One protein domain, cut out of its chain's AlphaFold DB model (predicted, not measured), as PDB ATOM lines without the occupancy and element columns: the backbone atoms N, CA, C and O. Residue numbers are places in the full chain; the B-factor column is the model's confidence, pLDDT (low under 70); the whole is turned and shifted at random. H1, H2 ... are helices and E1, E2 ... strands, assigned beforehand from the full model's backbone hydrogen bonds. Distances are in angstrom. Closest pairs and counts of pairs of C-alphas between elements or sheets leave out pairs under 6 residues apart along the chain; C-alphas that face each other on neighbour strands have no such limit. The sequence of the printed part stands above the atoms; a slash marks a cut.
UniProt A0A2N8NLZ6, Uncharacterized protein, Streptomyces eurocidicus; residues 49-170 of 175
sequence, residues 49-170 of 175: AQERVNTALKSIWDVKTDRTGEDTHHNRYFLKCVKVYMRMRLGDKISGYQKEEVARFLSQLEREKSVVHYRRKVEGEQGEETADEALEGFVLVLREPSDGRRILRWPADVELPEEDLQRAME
ATOM      1  N   ALA A  49     -15.093  23.693 -25.157       82.06
ATOM      2  CA  ALA A  49     -14.928  25.129 -24.955       82.06
ATOM      3  C   ALA A  49     -15.123  25.516 -23.481       82.06
ATOM      4  O   ALA A  49     -14.345  26.291 -22.934       82.06
ATOM      5  N   GLN A  50     -16.135  24.954 -22.814       83.69
ATOM      6  CA  GLN A  50     -16.351  25.198 -21.386       83.69
ATOM      7  C   GLN A  50     -15.186  24.688 -20.533       83.69
ATOM      8  O   GLN A  50     -14.788  25.380 -19.599       83.69
ATOM      9  N   GLU A  51     -14.661  23.503 -20.838       83.00
ATOM     10  CA  GLU A  51     -13.546  22.917 -20.100       83.00
ATOM     11  C   GLU A  51     -12.280  23.745 -20.294       83.00
ATOM     12  O   GLU A  51     -11.709  24.192 -19.309       83.00
ATOM     13  N   ARG A  52     -11.920  24.079 -21.540       84.88
ATOM     14  CA  ARG A  52     -10.761  24.935 -21.843       84.88
ATOM     15  C   ARG A  52     -10.824  26.270 -21.107       84.88
ATOM     16  O   ARG A  52      -9.849  26.674 -20.481       84.88
ATOM     17  N   VAL A  53     -11.985  26.927 -21.119       86.00
ATOM     18  CA  VAL A  53     -12.199  28.183 -20.386       86.00
ATOM     19  C   VAL A  53     -12.085  27.972 -18.876       86.00
ATOM     20  O   VAL A  53     -11.446  28.766 -18.192       86.00
ATOM     21  N   ASN A  54     -12.679  26.910 -18.328       84.56
ATOM     22  CA  ASN A  54     -12.581  26.619 -16.900       84.56
ATOM     23  C   ASN A  54     -11.142  26.323 -16.471       84.56
ATOM     24  O   ASN A  54     -10.725  26.839 -15.439       84.56
ATOM     25  N   THR A  55     -10.396  25.532 -17.241       84.12
ATOM     26  CA  THR A  55      -8.995  25.203 -16.970       84.12
ATOM     27  C   THR A  55      -8.130  26.452 -17.014       84.12
ATOM     28  O   THR A  55      -7.397  26.694 -16.058       84.12
ATOM     29  N   ALA A  56      -8.274  27.282 -18.055       83.81
ATOM     30  CA  ALA A  56      -7.543  28.538 -18.170       83.81
ATOM     31  C   ALA A  56      -7.807  29.428 -16.948       83.81
ATOM     32  O   ALA A  56      -6.882  29.738 -16.208       83.81
ATOM     33  N   LEU A  57      -9.073  29.741 -16.653       82.94
ATOM     34  CA  LEU A  57      -9.413  30.640 -15.548       82.94
ATOM     35  C   LEU A  57      -9.038  30.063 -14.168       82.94
ATOM     36  O   LEU A  57      -8.557  30.800 -13.314       82.94
ATOM     37  N   LYS A  58      -9.217  28.754 -13.941       78.69
ATOM     38  CA  LYS A  58      -8.875  28.098 -12.666       78.69
ATOM     39  C   LYS A  58      -7.365  28.027 -12.425       78.69
ATOM     40  O   LYS A  58      -6.940  28.030 -11.279       78.69
ATOM     41  N   SER A  59      -6.562  27.935 -13.486       70.56
ATOM     42  CA  SER A  59      -5.100  27.876 -13.348       70.56
ATOM     43  C   SER A  59      -4.494  29.170 -12.796       70.56
ATOM     44  O   SER A  59      -3.432  29.129 -12.186       70.56
ATOM     45  N   ILE A  60      -5.184  30.300 -12.971       71.06
ATOM     46  CA  ILE A  60      -4.695  31.637 -12.602       71.06
ATOM     47  C   ILE A  60      -5.318  32.085 -11.293       71.06
ATOM     48  O   ILE A  60      -4.646  32.571 -10.387       71.06
ATOM     49  N   TRP A  61      -6.635  31.936 -11.209       71.31
ATOM     50  CA  TRP A  61      -7.397  32.301 -10.043       71.31
ATOM     51  C   TRP A  61      -7.779  31.001  -9.362       71.31
ATOM     52  O   TRP A  61      -8.618  30.251  -9.871       71.31
ATOM     53  N   ASP A  62      -7.188  30.752  -8.193       61.41
ATOM     54  CA  ASP A  62      -7.731  29.808  -7.219       61.41
ATOM     55  C   ASP A  62      -9.046  30.395  -6.686       61.41
ATOM     56  O   ASP A  62      -9.148  30.876  -5.559       61.41
ATOM     57  N   VAL A  63     -10.039  30.494  -7.580       57.81
ATOM     58  CA  VAL A  63     -11.362  31.012  -7.275       57.81
ATOM     59  C   VAL A  63     -11.925  30.035  -6.266       57.81
ATOM     60  O   VAL A  63     -12.346  28.935  -6.638       57.81
ATOM     61  N   LYS A  64     -11.932  30.450  -5.000       49.06
ATOM     62  CA  LYS A  64     -12.693  29.822  -3.930       49.06
ATOM     63  C   LYS A  64     -14.165  29.856  -4.322       49.06
ATOM     64  O   LYS A  64     -14.909  30.760  -3.969       49.06
ATOM     65  N   THR A  65     -14.602  28.896  -5.131       46.56
ATOM     66  CA  THR A  65     -16.023  28.626  -5.350       46.56
ATOM     67  C   THR A  65     -16.517  27.832  -4.152       46.56
ATOM     68  O   THR A  65     -16.940  26.678  -4.283       46.56
ATOM     69  N   ASP A  66     -16.368  28.398  -2.963       38.22
ATOM     70  CA  ASP A  66     -16.741  27.713  -1.748       38.22
ATOM     71  C   ASP A  66     -18.273  27.710  -1.709       38.22
ATOM     72  O   ASP A  66     -18.948  28.724  -1.882       38.22
ATOM     73  N   ARG A  67     -18.872  26.529  -1.522       40.44
ATOM     74  CA  ARG A  67     -20.334  26.375  -1.372       40.44
ATOM     75  C   ARG A  67     -20.888  27.115  -0.144       40.44
ATOM     76  O   ARG A  67     -22.103  27.155   0.045       40.44
ATOM     77  N   THR A  68     -20.018  27.683   0.681       40.78
ATOM     78  CA  THR A  68     -20.287  28.437   1.901       40.78
ATOM     79  C   THR A  68     -20.518  29.915   1.600       40.78
ATOM     80  O   THR A  68     -19.692  30.749   1.921       40.78
ATOM     81  N   GLY A  69     -21.661  30.226   0.981       40.03
ATOM     82  CA  GLY A  69     -22.519  31.380   1.313       40.03
ATOM     83  C   GLY A  69     -22.017  32.834   1.247       40.03
ATOM     84  O   GLY A  69     -22.872  33.711   1.259       40.03
ATOM     85  N   GLU A  70     -20.721  33.121   1.147       44.72
ATOM     86  CA  GLU A  70     -20.156  34.485   1.190       44.72
ATOM     87  C   GLU A  70     -19.842  35.045  -0.211       44.72
ATOM     88  O   GLU A  70     -19.208  36.083  -0.372       44.72
ATOM     89  N   ASP A  71     -20.348  34.384  -1.254       50.59
ATOM     90  CA  ASP A  71     -20.269  34.853  -2.635       50.59
ATOM     91  C   ASP A  71     -21.259  36.002  -2.871       50.59
ATOM     92  O   ASP A  71     -22.453  35.783  -3.113       50.59
ATOM     93  N   THR A  72     -20.768  37.240  -2.875       54.97
ATOM     94  CA  THR A  72     -21.551  38.380  -3.361       54.97
ATOM     95  C   THR A  72     -21.995  38.120  -4.806       54.97
ATOM     96  O   THR A  72     -21.216  37.725  -5.677       54.97
ATOM     97  N   HIS A  73     -23.286  38.327  -5.087       49.00
ATOM     98  CA  HIS A  73     -23.915  38.061  -6.390       49.00
ATOM     99  C   HIS A  73     -23.150  38.650  -7.597       49.00
ATOM    100  O   HIS A  73     -23.216  38.098  -8.698       49.00
ATOM    101  N   HIS A  74     -22.398  39.735  -7.391       54.72
ATOM    102  CA  HIS A  74     -21.592  40.406  -8.412       54.72
ATOM    103  C   HIS A  74     -20.345  39.611  -8.829       54.72
ATOM    104  O   HIS A  74     -20.051  39.535 -10.024       54.72
ATOM    105  N   ASN A  75     -19.687  38.926  -7.890       66.00
ATOM    106  CA  ASN A  75     -18.511  38.091  -8.150       66.00
ATOM    107  C   ASN A  75     -18.861  36.930  -9.106       66.00
ATOM    108  O   ASN A  75     -18.201  36.685 -10.120       66.00
ATOM    109  N   ARG A  76     -20.008  36.278  -8.858       72.31
ATOM    110  CA  ARG A  76     -20.542  35.217  -9.729       72.31
ATOM    111  C   ARG A  76     -21.011  35.737 -11.088       72.31
ATOM    112  O   ARG A  76     -20.889  35.010 -12.074       72.31
ATOM    113  N   TYR A  77     -21.550  36.957 -11.154       83.94
ATOM    114  CA  TYR A  77     -22.057  37.531 -12.402       83.94
ATOM    115  C   TYR A  77     -20.934  37.797 -13.410       83.94
ATOM    116  O   TYR A  77     -20.993  37.274 -14.524       83.94
ATOM    117  N   PHE A  78     -19.886  38.535 -13.028       87.19
ATOM    118  CA  PHE A  78     -18.810  38.876 -13.964       87.19
ATOM    119  C   PHE A  78     -18.055  37.641 -14.447       87.19
ATOM    120  O   PHE A  78     -17.864  37.478 -15.652       87.19
ATOM    121  N   LEU A  79     -17.723  36.709 -13.545       86.19
ATOM    122  CA  LEU A  79     -17.093  35.451 -13.938       86.19
ATOM    123  C   LEU A  79     -17.978  34.646 -14.896       86.19
ATOM    124  O   LEU A  79     -17.485  34.086 -15.877       86.19
ATOM    125  N   LYS A  80     -19.291  34.582 -14.638       88.94
ATOM    126  CA  LYS A  80     -20.243  33.924 -15.540       88.94
ATOM    127  C   LYS A  80     -20.220  34.585 -16.920       88.94
ATOM    128  O   LYS A  80     -20.101  33.864 -17.908       88.94
ATOM    129  N   CYS A  81     -20.300  35.912 -17.002       92.12
ATOM    130  CA  CYS A  81     -20.280  36.638 -18.272       92.12
ATOM    131  C   CYS A  81     -18.970  36.428 -19.039       92.12
ATOM    132  O   CYS A  81     -19.022  36.090 -20.220       92.12
ATOM    133  N   VAL A  82     -17.815  36.512 -18.368       92.06
ATOM    134  CA  VAL A  82     -16.497  36.206 -18.954       92.06
ATOM    135  C   VAL A  82     -16.476  34.783 -19.518       92.06
ATOM    136  O   VAL A  82     -16.149  34.583 -20.687       92.06
ATOM    137  N   LYS A  83     -16.903  33.786 -18.730       91.19
ATOM    138  CA  LYS A  83     -16.926  32.382 -19.168       91.19
ATOM    139  C   LYS A  83     -17.817  32.167 -20.386       91.19
ATOM    140  O   LYS A  83     -17.432  31.464 -21.316       91.19
ATOM    141  N   VAL A  84     -19.024  32.728 -20.370       92.50
ATOM    142  CA  VAL A  84     -19.979  32.598 -21.477       92.50
ATOM    143  C   VAL A  84     -19.452  33.304 -22.726       92.50
ATOM    144  O   VAL A  84     -19.552  32.735 -23.812       92.50
ATOM    145  N   TYR A  85     -18.848  34.484 -22.580       94.38
ATOM    146  CA  TYR A  85     -18.241  35.215 -23.688       94.38
ATOM    147  C   TYR A  85     -17.114  34.422 -24.351       94.38
ATOM    148  O   TYR A  85     -17.160  34.182 -25.556       94.38
ATOM    149  N   MET A  86     -16.154  33.934 -23.560       93.25
ATOM    150  CA  MET A  86     -15.038  33.146 -24.087       93.25
ATOM    151  C   MET A  86     -15.536  31.879 -24.790       93.25
ATOM    152  O   MET A  86     -15.101  31.569 -25.894       93.25
ATOM    153  N   ARG A  87     -16.513  31.174 -24.205       92.56
ATOM    154  CA  ARG A  87     -17.142  30.006 -24.842       92.56
ATOM    155  C   ARG A  87     -17.790  30.361 -26.180       92.56
ATOM    156  O   ARG A  87     -17.603  29.633 -27.149       92.56
ATOM    157  N   MET A  88     -18.514  31.480 -26.247       92.06
ATOM    158  CA  MET A  88     -19.118  31.970 -27.488       92.06
ATOM    159  C   MET A  88     -18.057  32.242 -28.563       92.06
ATOM    160  O   MET A  88     -18.233  31.827 -29.705       92.06
ATOM    161  N   ARG A  89     -16.935  32.882 -28.198       92.06
ATOM    162  CA  ARG A  89     -15.806  33.150 -29.109       92.06
ATOM    163  C   ARG A  89     -15.090  31.873 -29.566       92.06
ATOM    164  O   ARG A  89     -14.603  31.829 -30.688       92.06
ATOM    165  N   LEU A  90     -15.091  30.826 -28.740       89.56
ATOM    166  CA  LEU A  90     -14.586  29.491 -29.081       89.56
ATOM    167  C   LEU A  90     -15.588  28.635 -29.885       89.56
ATOM    168  O   LEU A  90     -15.354  27.445 -30.086       89.56
ATOM    169  N   GLY A  91     -16.707  29.211 -30.338       85.94
ATOM    170  CA  GLY A  91     -17.690  28.528 -31.185       85.94
ATOM    171  C   GLY A  91     -18.715  27.675 -30.431       85.94
ATOM    172  O   GLY A  91     -19.410  26.865 -31.046       85.94
ATOM    173  N   ASP A  92     -18.837  27.834 -29.111       85.88
ATOM    174  CA  ASP A  92     -19.830  27.105 -28.325       85.88
ATOM    175  C   ASP A  92     -21.269  27.568 -28.617       85.88
ATOM    176  O   ASP A  92     -21.554  28.744 -28.872       85.88
ATOM    177  N   LYS A  93     -22.220  26.637 -28.504       84.62
ATOM    178  CA  LYS A  93     -23.652  26.915 -28.657       84.62
ATOM    179  C   LYS A  93     -24.204  27.495 -27.352       84.62
ATOM    180  O   LYS A  93     -24.568  26.768 -26.428       84.62
ATOM    181  N   ILE A  94     -24.290  28.819 -27.302       87.75
ATOM    182  CA  ILE A  94     -24.811  29.591 -26.165       87.75
ATOM    183  C   ILE A  94     -26.296  29.944 -26.370       87.75
ATOM    184  O   ILE A  94     -26.729  30.215 -27.493       87.75
ATOM    185  N   SER A  95     -27.093  29.937 -25.293       88.69
ATOM    186  CA  SER A  95     -28.529  30.256 -25.362       88.69
ATOM    187  C   SER A  95     -28.789  31.738 -25.673       88.69
ATOM    188  O   SER A  95     -27.940  32.586 -25.414       88.69
ATOM    189  N   GLY A  96     -29.978  32.074 -26.194       86.31
ATOM    190  CA  GLY A  96     -30.346  33.470 -26.486       86.31
ATOM    191  C   GLY A  96     -30.246  34.385 -25.260       86.31
ATOM    192  O   GLY A  96     -29.615  35.433 -25.323       86.31
ATOM    193  N   TYR A  97     -30.746  33.921 -24.111       89.50
ATOM    194  CA  TYR A  97     -30.634  34.636 -22.837       89.50
ATOM    195  C   TYR A  97     -29.175  34.908 -22.438       89.50
ATOM    196  O   TYR A  97     -28.823  36.019 -22.055       89.50
ATOM    197  N   GLN A  98     -28.303  33.907 -22.575       90.44
ATOM    198  CA  GLN A  98     -26.882  34.062 -22.272       90.44
ATOM    199  C   GLN A  98     -26.188  35.047 -23.227       90.44
ATOM    200  O   GLN A  98     -25.310  35.788 -22.794       90.44
ATOM    201  N   LYS A  99     -26.589  35.087 -24.507       91.25
ATOM    202  CA  LYS A  99     -26.094  36.089 -25.467       91.25
ATOM    203  C   LYS A  99     -26.496  37.505 -25.058       91.25
ATOM    204  O   LYS A  99     -25.663  38.400 -25.118       91.25
ATOM    205  N   GLU A 100     -27.731  37.704 -24.603       92.50
ATOM    206  CA  GLU A 100     -28.187  39.007 -24.105       92.50
ATOM    207  C   GLU A 100     -27.444  39.447 -22.838       92.50
ATOM    208  O   GLU A 100     -27.060  40.610 -22.734       92.50
ATOM    209  N   GLU A 101     -27.224  38.540 -21.878       92.38
ATOM    210  CA  GLU A 101     -26.430  38.835 -20.674       92.38
ATOM    211  C   GLU A 101     -25.010  39.279 -21.041       92.38
ATOM    212  O   GLU A 101     -24.511  40.277 -20.519       92.38
ATOM    213  N   VAL A 102     -24.375  38.563 -21.972       93.69
ATOM    214  CA  VAL A 102     -23.046  38.911 -22.480       93.69
ATOM    215  C   VAL A 102     -23.067  40.252 -23.208       93.69
ATOM    216  O   VAL A 102     -22.210  41.080 -22.933       93.69
ATOM    217  N   ALA A 103     -24.047  40.514 -24.074       93.50
ATOM    218  CA  ALA A 103     -24.148  41.788 -24.785       93.50
ATOM    219  C   ALA A 103     -24.248  42.974 -23.813       93.50
ATOM    220  O   ALA A 103     -23.496  43.936 -23.940       93.50
ATOM    221  N   ARG A 104     -25.099  42.877 -22.781       93.81
ATOM    222  CA  ARG A 104     -25.211  43.921 -21.743       93.81
ATOM    223  C   ARG A 104     -23.900  44.124 -20.993       93.81
ATOM    224  O   ARG A 104     -23.526  45.262 -20.722       93.81
ATOM    225  N   PHE A 105     -23.217  43.033 -20.661       94.38
ATOM    226  CA  PHE A 105     -21.915  43.072 -20.005       94.38
ATOM    227  C   PHE A 105     -20.845  43.748 -20.880       94.38
ATOM    228  O   PHE A 105     -20.139  44.622 -20.389       94.38
ATOM    229  N   LEU A 106     -20.758  43.422 -22.172       94.00
ATOM    230  CA  LEU A 106     -19.791  44.048 -23.084       94.00
ATOM    231  C   LEU A 106     -20.078  45.540 -23.274       94.00
ATOM    232  O   LEU A 106     -19.172  46.355 -23.121       94.00
ATOM    233  N   SER A 107     -21.345  45.914 -23.492       93.00
ATOM    234  CA  SER A 107     -21.737  47.327 -23.578       93.00
ATOM    235  C   SER A 107     -21.416  48.095 -22.295       93.00
ATOM    236  O   SER A 107     -21.113  49.286 -22.348       93.00
ATOM    237  N   GLN A 108     -21.480  47.437 -21.132       93.38
ATOM    238  CA  GLN A 108     -21.058  48.037 -19.871       93.38
ATOM    239  C   GLN A 108     -19.546  48.304 -19.860       93.38
ATOM    240  O   GLN A 108     -19.148  49.426 -19.550       93.38
ATOM    241  N   LEU A 109     -18.725  47.316 -20.237       93.31
ATOM    242  CA  LEU A 109     -17.264  47.465 -20.299       93.31
ATOM    243  C   LEU A 109     -16.835  48.597 -21.236       93.31
ATOM    244  O   LEU A 109     -15.959  49.389 -20.893       93.31
ATOM    245  N   GLU A 110     -17.459  48.692 -22.408       92.06
ATOM    246  CA  GLU A 110     -17.149  49.727 -23.395       92.06
ATOM    247  C   GLU A 110     -17.560  51.117 -22.905       92.06
ATOM    248  O   GLU A 110     -16.747  52.045 -22.908       92.06
ATOM    249  N   ARG A 111     -18.796  51.260 -22.410       92.62
ATOM    250  CA  ARG A 111     -19.325  52.540 -21.917       92.62
ATOM    251  C   ARG A 111     -18.521  53.079 -20.735       92.62
ATOM    252  O   ARG A 111     -18.270  54.277 -20.661       92.62
ATOM    253  N   GLU A 112     -18.141  52.205 -19.808       92.94
ATOM    254  CA  GLU A 112     -17.414  52.576 -18.586       92.94
ATOM    255  C   GLU A 112     -15.891  52.559 -18.779       92.94
ATOM    256  O   GLU A 112     -15.154  52.874 -17.847       92.94
ATOM    257  N   LYS A 113     -15.411  52.219 -19.988       92.94
ATOM    258  CA  LYS A 113     -13.986  52.021 -20.307       92.94
ATOM    259  C   LYS A 113     -13.298  51.123 -19.279       92.94
ATOM    260  O   LYS A 113     -12.172  51.389 -18.855       92.94
ATOM    261  N   SER A 114     -13.993  50.073 -18.861       94.56
ATOM    262  CA  SER A 114     -13.585  49.213 -17.762       94.56
ATOM    263  C   SER A 114     -13.100  47.848 -18.244       94.56
ATOM    264  O   SER A 114     -13.239  47.457 -19.412       94.56
ATOM    265  N   VAL A 115     -12.461  47.134 -17.328       94.31
ATOM    266  CA  VAL A 115     -12.016  45.753 -17.470       94.31
ATOM    267  C   VAL A 115     -12.391  44.999 -16.198       94.31
ATOM    268  O   VAL A 115     -12.410  45.576 -15.107       94.31
ATOM    269  N   VAL A 116     -12.705  43.710 -16.320       92.12
ATOM    270  CA  VAL A 116     -12.893  42.861 -15.144       92.12
ATOM    271  C   VAL A 116     -11.533  42.616 -14.499       92.12
ATOM    272  O   VAL A 116     -10.601  42.181 -15.167       92.12
ATOM    273  N   HIS A 117     -11.412  42.852 -13.202       88.81
ATOM    274  CA  HIS A 117     -10.222  42.549 -12.420       88.81
ATOM    275  C   HIS A 117     -10.605  41.692 -11.217       88.81
ATOM    276  O   HIS A 117     -11.633  41.923 -10.585       88.81
ATOM    277  N   TYR A 118      -9.789  40.690 -10.910       84.69
ATOM    278  CA  TYR A 118      -9.970  39.867  -9.722       84.69
ATOM    279  C   TYR A 118      -9.121  40.423  -8.579       84.69
ATOM    280  O   TYR A 118      -7.893  40.364  -8.645       84.69
ATOM    281  N   ARG A 119      -9.773  40.940  -7.534       78.69
ATOM    282  CA  ARG A 119      -9.117  41.347  -6.288       78.69
ATOM    283  C   ARG A 119      -9.089  40.165  -5.325       78.69
ATOM    284  O   ARG A 119     -10.138  39.673  -4.911       78.69
ATOM    285  N   ARG A 120      -7.885  39.715  -4.966       70.44
ATOM    286  CA  ARG A 120      -7.676  38.714  -3.914       70.44
ATOM    287  C   ARG A 120      -7.561  39.423  -2.568       70.44
ATOM    288  O   ARG A 120      -6.870  40.436  -2.479       70.44
ATOM    289  N   LYS A 121      -8.168  38.865  -1.519       65.62
ATOM    290  CA  LYS A 121      -7.923  39.323  -0.150       65.62
ATOM    291  C   LYS A 121      -6.467  39.026   0.221       65.62
ATOM    292  O   LYS A 121      -6.050  37.866   0.219       65.62
ATOM    293  N   VAL A 122      -5.680  40.064   0.486       58.62
ATOM    294  CA  VAL A 122      -4.323  39.902   1.019       58.62
ATOM    295  C   VAL A 122      -4.470  39.659   2.518       58.62
ATOM    296  O   VAL A 122      -4.837  40.557   3.269       58.62
ATOM    297  N   GLU A 123      -4.242  38.426   2.967       51.38
ATOM    298  CA  GLU A 123      -4.127  38.137   4.398       51.38
ATOM    299  C   GLU A 123      -2.822  38.765   4.908       51.38
ATOM    300  O   GLU A 123      -1.746  38.219   4.667       51.38
ATOM    301  N   GLY A 124      -2.884  39.919   5.583       49.38
ATOM    302  CA  GLY A 124      -1.693  40.418   6.280       49.38
ATOM    303  C   GLY A 124      -1.628  41.882   6.697       49.38
ATOM    304  O   GLY A 124      -0.847  42.180   7.597       49.38
ATOM    305  N   GLU A 125      -2.409  42.800   6.131       45.31
ATOM    306  CA  GLU A 125      -2.297  44.210   6.528       45.31
ATOM    307  C   GLU A 125      -3.350  44.561   7.581       45.31
ATOM    308  O   GLU A 125      -4.534  44.691   7.297       45.31
ATOM    309  N   GLN A 126      -2.896  44.710   8.832       46.06
ATOM    310  CA  GLN A 126      -3.629  45.352   9.933       46.06
ATOM    311  C   GLN A 126      -3.771  46.870   9.676       46.06
ATOM    312  O   GLN A 126      -3.373  47.690  10.502       46.06
ATOM    313  N   GLY A 127      -4.268  47.242   8.499       51.47
ATOM    314  CA  GLY A 127      -4.700  48.593   8.157       51.47
ATOM    315  C   GLY A 127      -6.208  48.707   8.344       51.47
ATOM    316  O   GLY A 127      -6.922  47.715   8.223       51.47
ATOM    317  N   GLU A 128      -6.688  49.898   8.700       47.06
ATOM    318  CA  GLU A 128      -8.119  50.200   8.784       47.06
ATOM    319  C   GLU A 128      -8.821  49.761   7.491       47.06
ATOM    320  O   GLU A 128      -8.545  50.322   6.436       47.06
ATOM    321  N   GLU A 129      -9.710  48.761   7.577       46.19
ATOM    322  CA  GLU A 129     -10.515  48.297   6.444       46.19
ATOM    323  C   GLU A 129     -11.297  49.483   5.873       46.19
ATOM    324  O   GLU A 129     -12.311  49.921   6.429       46.19
ATOM    325  N   THR A 130     -10.844  50.018   4.742       50.25
ATOM    326  CA  THR A 130     -11.692  50.917   3.970       50.25
ATOM    327  C   THR A 130     -12.802  50.083   3.331       50.25
ATOM    328  O   THR A 130     -12.595  48.941   2.920       50.25
ATOM    329  N   ALA A 131     -14.017  50.629   3.228       52.66
ATOM    330  CA  ALA A 131     -15.173  49.913   2.667       52.66
ATOM    331  C   ALA A 131     -14.945  49.373   1.231       52.66
ATOM    332  O   ALA A 131     -15.697  48.517   0.770       52.66
ATOM    333  N   ASP A 132     -13.907  49.860   0.542       48.19
ATOM    334  CA  ASP A 132     -13.496  49.482  -0.814       48.19
ATOM    335  C   ASP A 132     -12.509  48.286  -0.853       48.19
ATOM    336  O   ASP A 132     -12.389  47.601  -1.874       48.19
ATOM    337  N   GLU A 133     -11.825  47.989   0.261       49.19
ATOM    338  CA  GLU A 133     -10.892  46.856   0.427       49.19
ATOM    339  C   GLU A 133     -11.595  45.561   0.865       49.19
ATOM    340  O   GLU A 133     -11.033  44.471   0.756       49.19
ATOM    341  N   ALA A 134     -12.857  45.657   1.292       51.72
ATOM    342  CA  ALA A 134     -13.667  44.520   1.725       51.72
ATOM    343  C   ALA A 134     -14.232  43.667   0.566       51.72
ATOM    344  O   ALA A 134     -14.820  42.609   0.804       51.72
ATOM    345  N   LEU A 135     -14.090  44.107  -0.690       58.53
ATOM    346  CA  LEU A 135     -14.635  43.406  -1.857       58.53
ATOM    347  C   LEU A 135     -13.609  42.430  -2.451       58.53
ATOM    348  O   LEU A 135     -12.885  42.747  -3.396       58.53
ATOM    349  N   GLU A 136     -13.578  41.213  -1.908       69.12
ATOM    350  CA  GLU A 136     -12.925  40.065  -2.544       69.12
ATOM    351  C   GLU A 136     -13.733  39.610  -3.774       69.12
ATOM    352  O   GLU A 136     -14.952  39.427  -3.705       69.12
ATOM    353  N   GLY A 137     -13.057  39.412  -4.912       76.06
ATOM    354  CA  GLY A 137     -13.667  38.861  -6.123       76.06
ATOM    355  C   GLY A 137     -13.516  39.697  -7.393       76.06
ATOM    356  O   GLY A 137     -12.640  40.552  -7.518       76.06
ATOM    357  N   PHE A 138     -14.363  39.401  -8.381       83.50
ATOM    358  CA  PHE A 138     -14.388  40.106  -9.662       83.50
ATOM    359  C   PHE A 138     -15.072  41.470  -9.538       83.50
ATOM    360  O   PHE A 138     -16.253  41.560  -9.199       83.50
ATOM    361  N   VAL A 139     -14.334  42.520  -9.887       86.44
ATOM    362  CA  VAL A 139     -14.778  43.917  -9.896       86.44
ATOM    363  C   VAL A 139     -14.494  44.559 -11.252       86.44
ATOM    364  O   VAL A 139     -13.652  44.082 -12.013       86.44
ATOM    365  N   LEU A 140     -15.191  45.651 -11.563       89.94
ATOM    366  CA  LEU A 140     -14.870  46.488 -12.716       89.94
ATOM    367  C   LEU A 140     -13.884  47.572 -12.290       89.94
ATOM    368  O   LEU A 140     -14.136  48.301 -11.335       89.94
ATOM    369  N   VAL A 141     -12.777  47.684 -13.013       91.00
ATOM    370  CA  VAL A 141     -11.783  48.748 -12.824       91.00
ATOM    371  C   VAL A 141     -11.564  49.483 -14.134       91.00
ATOM    372  O   VAL A 141     -11.837  48.941 -15.205       91.00
ATOM    373  N   LEU A 142     -11.073  50.719 -14.062       93.62
ATOM    374  CA  LEU A 142     -10.714  51.475 -15.256       93.62
ATOM    375  C   LEU A 142      -9.610  50.740 -16.030       93.62
ATOM    376  O   LEU A 142      -8.642  50.249 -15.445       93.62
ATOM    377  N   ARG A 143      -9.770  50.675 -17.350       94.12
ATOM    378  CA  ARG A 143      -8.815  50.043 -18.257       94.12
ATOM    379  C   ARG A 143      -7.492  50.806 -18.292       94.12
ATOM    380  O   ARG A 143      -7.467  52.025 -18.458       94.12
ATOM    381  N   GLU A 144      -6.398  50.066 -18.215       93.19
ATOM    382  CA  GLU A 144      -5.032  50.541 -18.406       93.19
ATOM    383  C   GLU A 144      -4.543  50.220 -19.828       93.19
ATOM    384  O   GLU A 144      -5.044  49.285 -20.462       93.19
ATOM    385  N   PRO A 145      -3.528  50.935 -20.353       91.38
ATOM    386  CA  PRO A 145      -2.953  50.620 -21.663       91.38
ATOM    387  C   PRO A 145      -2.457  49.168 -21.795       91.38
ATOM    388  O   PRO A 145      -2.550  48.582 -22.872       91.38
ATOM    389  N   SER A 146      -1.974  48.569 -20.701       89.75
ATOM    390  CA  SER A 146      -1.507  47.175 -20.610       89.75
ATOM    391  C   SER A 146      -2.619  46.136 -20.807       89.75
ATOM    392  O   SER A 146      -2.357  45.026 -21.283       89.75
ATOM    393  N   ASP A 147      -3.869  46.487 -20.487       90.50
ATOM    394  CA  ASP A 147      -5.024  45.605 -20.668       90.50
ATOM    395  C   ASP A 147      -5.375  45.421 -22.153       90.50
ATOM    396  O   ASP A 147      -6.022  44.436 -22.521       90.50
ATOM    397  N   GLY A 148      -4.974  46.365 -23.011       90.50
ATOM    398  CA  GLY A 148      -5.328  46.376 -24.427       90.50
ATOM    399  C   GLY A 148      -6.844  46.296 -24.613       90.50
ATOM    400  O   GLY A 148      -7.592  47.081 -24.032       90.50
ATOM    401  N   ARG A 149      -7.311  45.310 -25.385       91.56
ATOM    402  CA  ARG A 149      -8.743  45.064 -25.641       91.56
ATOM    403  C   ARG A 149      -9.349  43.962 -24.773       91.56
ATOM    404  O   ARG A 149     -10.479  43.553 -25.018       91.56
ATOM    405  N   ARG A 150      -8.638  43.459 -23.762       93.19
ATOM    406  CA  ARG A 150      -9.112  42.316 -22.966       93.19
ATOM    407  C   ARG A 150     -10.340  42.676 -22.127       93.19
ATOM    408  O   ARG A 150     -10.433  43.783 -21.599       93.19
ATOM    409  N   ILE A 151     -11.273  41.743 -21.968       93.69
ATOM    410  CA  ILE A 151     -12.426  41.877 -21.062       93.69
ATOM    411  C   ILE A 151     -12.057  41.576 -19.606       93.69
ATOM    412  O   ILE A 151     -12.808  41.917 -18.696       93.69
ATOM    413  N   LEU A 152     -10.897  40.950 -19.398       92.31
ATOM    414  CA  LEU A 152     -10.370  40.500 -18.117       92.31
ATOM    415  C   LEU A 152      -8.896  40.906 -18.006       92.31
ATOM    416  O   LEU A 152      -8.106  40.629 -18.911       92.31
ATOM    417  N   ARG A 153      -8.530  41.553 -16.897       91.31
ATOM    418  CA  ARG A 153      -7.159  41.946 -16.583       91.31
ATOM    419  C   ARG A 153      -6.369  40.697 -16.227       91.31
ATOM    420  O   ARG A 153      -6.624  40.064 -15.202       91.31
ATOM    421  N   TRP A 154      -5.425  40.357 -17.094       87.38
ATOM    422  CA  TRP A 154      -4.540  39.219 -16.895       87.38
ATOM    423  C   TRP A 154      -3.374  39.605 -15.979       87.38
ATOM    424  O   TRP A 154      -2.802  40.679 -16.185       87.38
ATOM    425  N   PRO A 155      -3.005  38.777 -14.985       85.00
ATOM    426  CA  PRO A 155      -1.835  39.045 -14.157       85.00
ATOM    427  C   PRO A 155      -0.560  39.091 -15.008       85.00
ATOM    428  O   PRO A 155      -0.343  38.230 -15.856       85.00
ATOM    429  N   ALA A 156       0.279  40.106 -14.802       82.19
ATOM    430  CA  ALA A 156       1.486  40.310 -15.609       82.19
ATOM    431  C   ALA A 156       2.565  39.233 -15.376       82.19
ATOM    432  O   ALA A 156       3.466  39.074 -16.196       82.19
ATOM    433  N   ASP A 157       2.473  38.515 -14.260       81.81
ATOM    434  CA  ASP A 157       3.359  37.442 -13.815       81.81
ATOM    435  C   ASP A 157       2.922  36.046 -14.288       81.81
ATOM    436  O   ASP A 157       3.634  35.070 -14.053       81.81
ATOM    437  N   VAL A 158       1.778  35.938 -14.971       82.00
ATOM    438  CA  VAL A 158       1.233  34.665 -15.451       82.00
ATOM    439  C   VAL A 158       1.294  34.605 -16.971       82.00
ATOM    440  O   VAL A 158       0.823  35.511 -17.662       82.00
ATOM    441  N   GLU A 159       1.840  33.510 -17.503       84.94
ATOM    442  CA  GLU A 159       1.869  33.275 -18.947       84.94
ATOM    443  C   GLU A 159       0.456  33.332 -19.540       84.94
ATOM    444  O   GLU A 159      -0.523  32.844 -18.966       84.94
ATOM    445  N   LEU A 160       0.345  33.972 -20.703       85.25
ATOM    446  CA  LEU A 160      -0.913  34.037 -21.433       85.25
ATOM    447  C   LEU A 160      -1.285  32.639 -21.958       85.25
ATOM    448  O   LEU A 160      -0.399  31.847 -22.281       85.25
ATOM    449  N   PRO A 161      -2.588  32.330 -22.080       87.44
ATOM    450  CA  PRO A 161      -3.038  31.032 -22.562       87.44
ATOM    451  C   PRO A 161      -2.787  30.902 -24.071       87.44
ATOM    452  O   PRO A 161      -2.242  31.796 -24.714       87.44
ATOM    453  N   GLU A 162      -3.227  29.796 -24.664       88.12
ATOM    454  CA  GLU A 162      -3.185  29.580 -26.116       88.12
ATOM    455  C   GLU A 162      -3.821  30.749 -26.902       88.12
ATOM    456  O   GLU A 162      -4.722  31.438 -26.418       88.12
ATOM    457  N   GLU A 163      -3.346  30.989 -28.125       88.88
ATOM    458  CA  GLU A 163      -3.691  32.181 -28.917       88.88
ATOM    459  C   GLU A 163      -5.204  32.347 -29.148       88.88
ATOM    460  O   GLU A 163      -5.735  33.456 -29.100       88.88
ATOM    461  N   ASP A 164      -5.931  31.254 -29.362       89.12
ATOM    462  CA  ASP A 164      -7.379  31.295 -29.552       89.12
ATOM    463  C   ASP A 164      -8.132  31.671 -28.264       89.12
ATOM    464  O   ASP A 164      -9.109  32.420 -28.324       89.12
ATOM    465  N   LEU A 165      -7.648  31.237 -27.095       88.38
ATOM    466  CA  LEU A 165      -8.139  31.685 -25.791       88.38
ATOM    467  C   LEU A 165      -7.820  33.160 -25.546       88.38
ATOM    468  O   LEU A 165      -8.674  33.871 -25.021       88.38
ATOM    469  N   GLN A 166      -6.641  33.639 -25.953       90.38
ATOM    470  CA  GLN A 166      -6.307  35.067 -25.885       90.38
ATOM    471  C   GLN A 166      -7.295  35.902 -26.701       90.38
ATOM    472  O   GLN A 166      -7.929  36.801 -26.153       90.38
ATOM    473  N   ARG A 167      -7.518  35.536 -27.970       91.38
ATOM    474  CA  ARG A 167      -8.510  36.191 -28.841       91.38
ATOM    475  C   ARG A 167      -9.930  36.093 -28.276       91.38
ATOM    476  O   ARG A 167     -10.727  37.014 -28.432       91.38
ATOM    477  N   ALA A 168     -10.264  34.994 -27.596       91.56
ATOM    478  CA  ALA A 168     -11.558  34.813 -26.939       91.56
ATOM    479  C   ALA A 168     -11.763  35.715 -25.707       91.56
ATOM    480  O   ALA A 168     -12.897  35.859 -25.250       91.56
ATOM    481  N   MET A 169     -10.698  36.322 -25.174       92.25
ATOM    482  CA  MET A 169     -10.748  37.285 -24.070       92.25
ATOM    483  C   MET A 169     -10.747  38.741 -24.535       92.25
ATOM    484  O   MET A 169     -10.824  39.632 -23.695       92.25
ATOM    485  N   GLU A 170     -10.642  39.022 -25.826       92.81
ATOM    486  CA  GLU A 170     -10.651  40.389 -26.348       92.81
ATOM    487  C   GLU A 170     -12.069  40.827 -26.698       92.81
ATOM    488  O   GLU A 170     -12.865  40.009 -27.147       92.81
TER     489      GLU A 170
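This is residues 49 to 170 of the 175 residues of an uncharacterized protein of Streptomyces eurocidicus (UniProt A0A2N8NLZ6). One long helix, H2, runs through the middle of a small helical body, with H1 and H4 meeting its later part and H3 crossing its residues 78 to 85, each at a wide angle, and a two-stranded hairpin of E1 and E2 packing on its residues 74 to 82. From the hairpin a long loop reaches out, and its residues 123 to 132 stick out free of the body. The printed part has 122 residues with four named helices and two named strands, in the order H1, H2, H3, E1, E2, H4; the sheet E1 - E2 is antiparallel, and the class is mostly helix. The whole is compact, with a radius of gyration of the C-alphas of 14.9 A and spans of 46 by 33 by 29 A.

H1, residues 49 to 60, begins at C-alpha 49 at (-14.928, 25.129, -24.955) and is 17.3 A long from first to last C-alpha. H2, residues 73 to 89, is the longest helix at 24.6 A, from C-alpha 73 at (-23.915, 38.061, -6.390). H3, residues 96 to 111, measures 22.5 A. E1, residues 114 to 119, measures 14.6 A, and E2, residues 137 to 142, measures 15.9 A. H4, residues 163 to 168, measures 8.5 A and ends at C-alpha 168 at (-11.558, 34.813, -26.939).

H2 is the hub and touches three helices. With its residues 83 to 87 alone it touches H1, opposite ways at a steep tilt of 52 degrees; the closest C-alphas, of Ala 49 and Arg 87, are 5.4 A apart. H2 and H3 touch about perpendicular, at 76 degrees, with the C-alphas of Cys 81 and Val 102 closest at 5.5 A. H2 touches H4, opposite ways at a steep tilt of 57 degrees, with the C-alphas of Met 86 and Ala 168 closest at 4.8 A. The closest C-alphas of H2 and E2, of Asn 75 and Phe 138, are 4.8 A apart. E1 and E2 form an antiparallel hairpin, with N 117 and O 139 at 2.8 A and N 115 and O 141 at 2.9 A, both within hydrogen-bond range. The closest C-alphas of H3 and E1, of Leu 109 and Val 115, are 6.2 A apart. H1 and H4 are close but not clearly touching, while H1 and H3 are apart. Each O i to N i+4 pair is within hydrogen-bond range in H2, H3 and H4, and 7 of 8 are in H1.

The C-alphas of Lys 93 and Gln 126 are the two farthest apart, at 47.2 A. Without residues 123 to 132 the body spans 36 by 32 by 29 A. The printed part has no cut. The links H1 to H2, E1 to E2 and E2 to H4 are long, with 12, 17 and 20 residues. The mean pLDDT of the printed part is 79.0, and residues 62 to 75 and 121 to 136 are under 70.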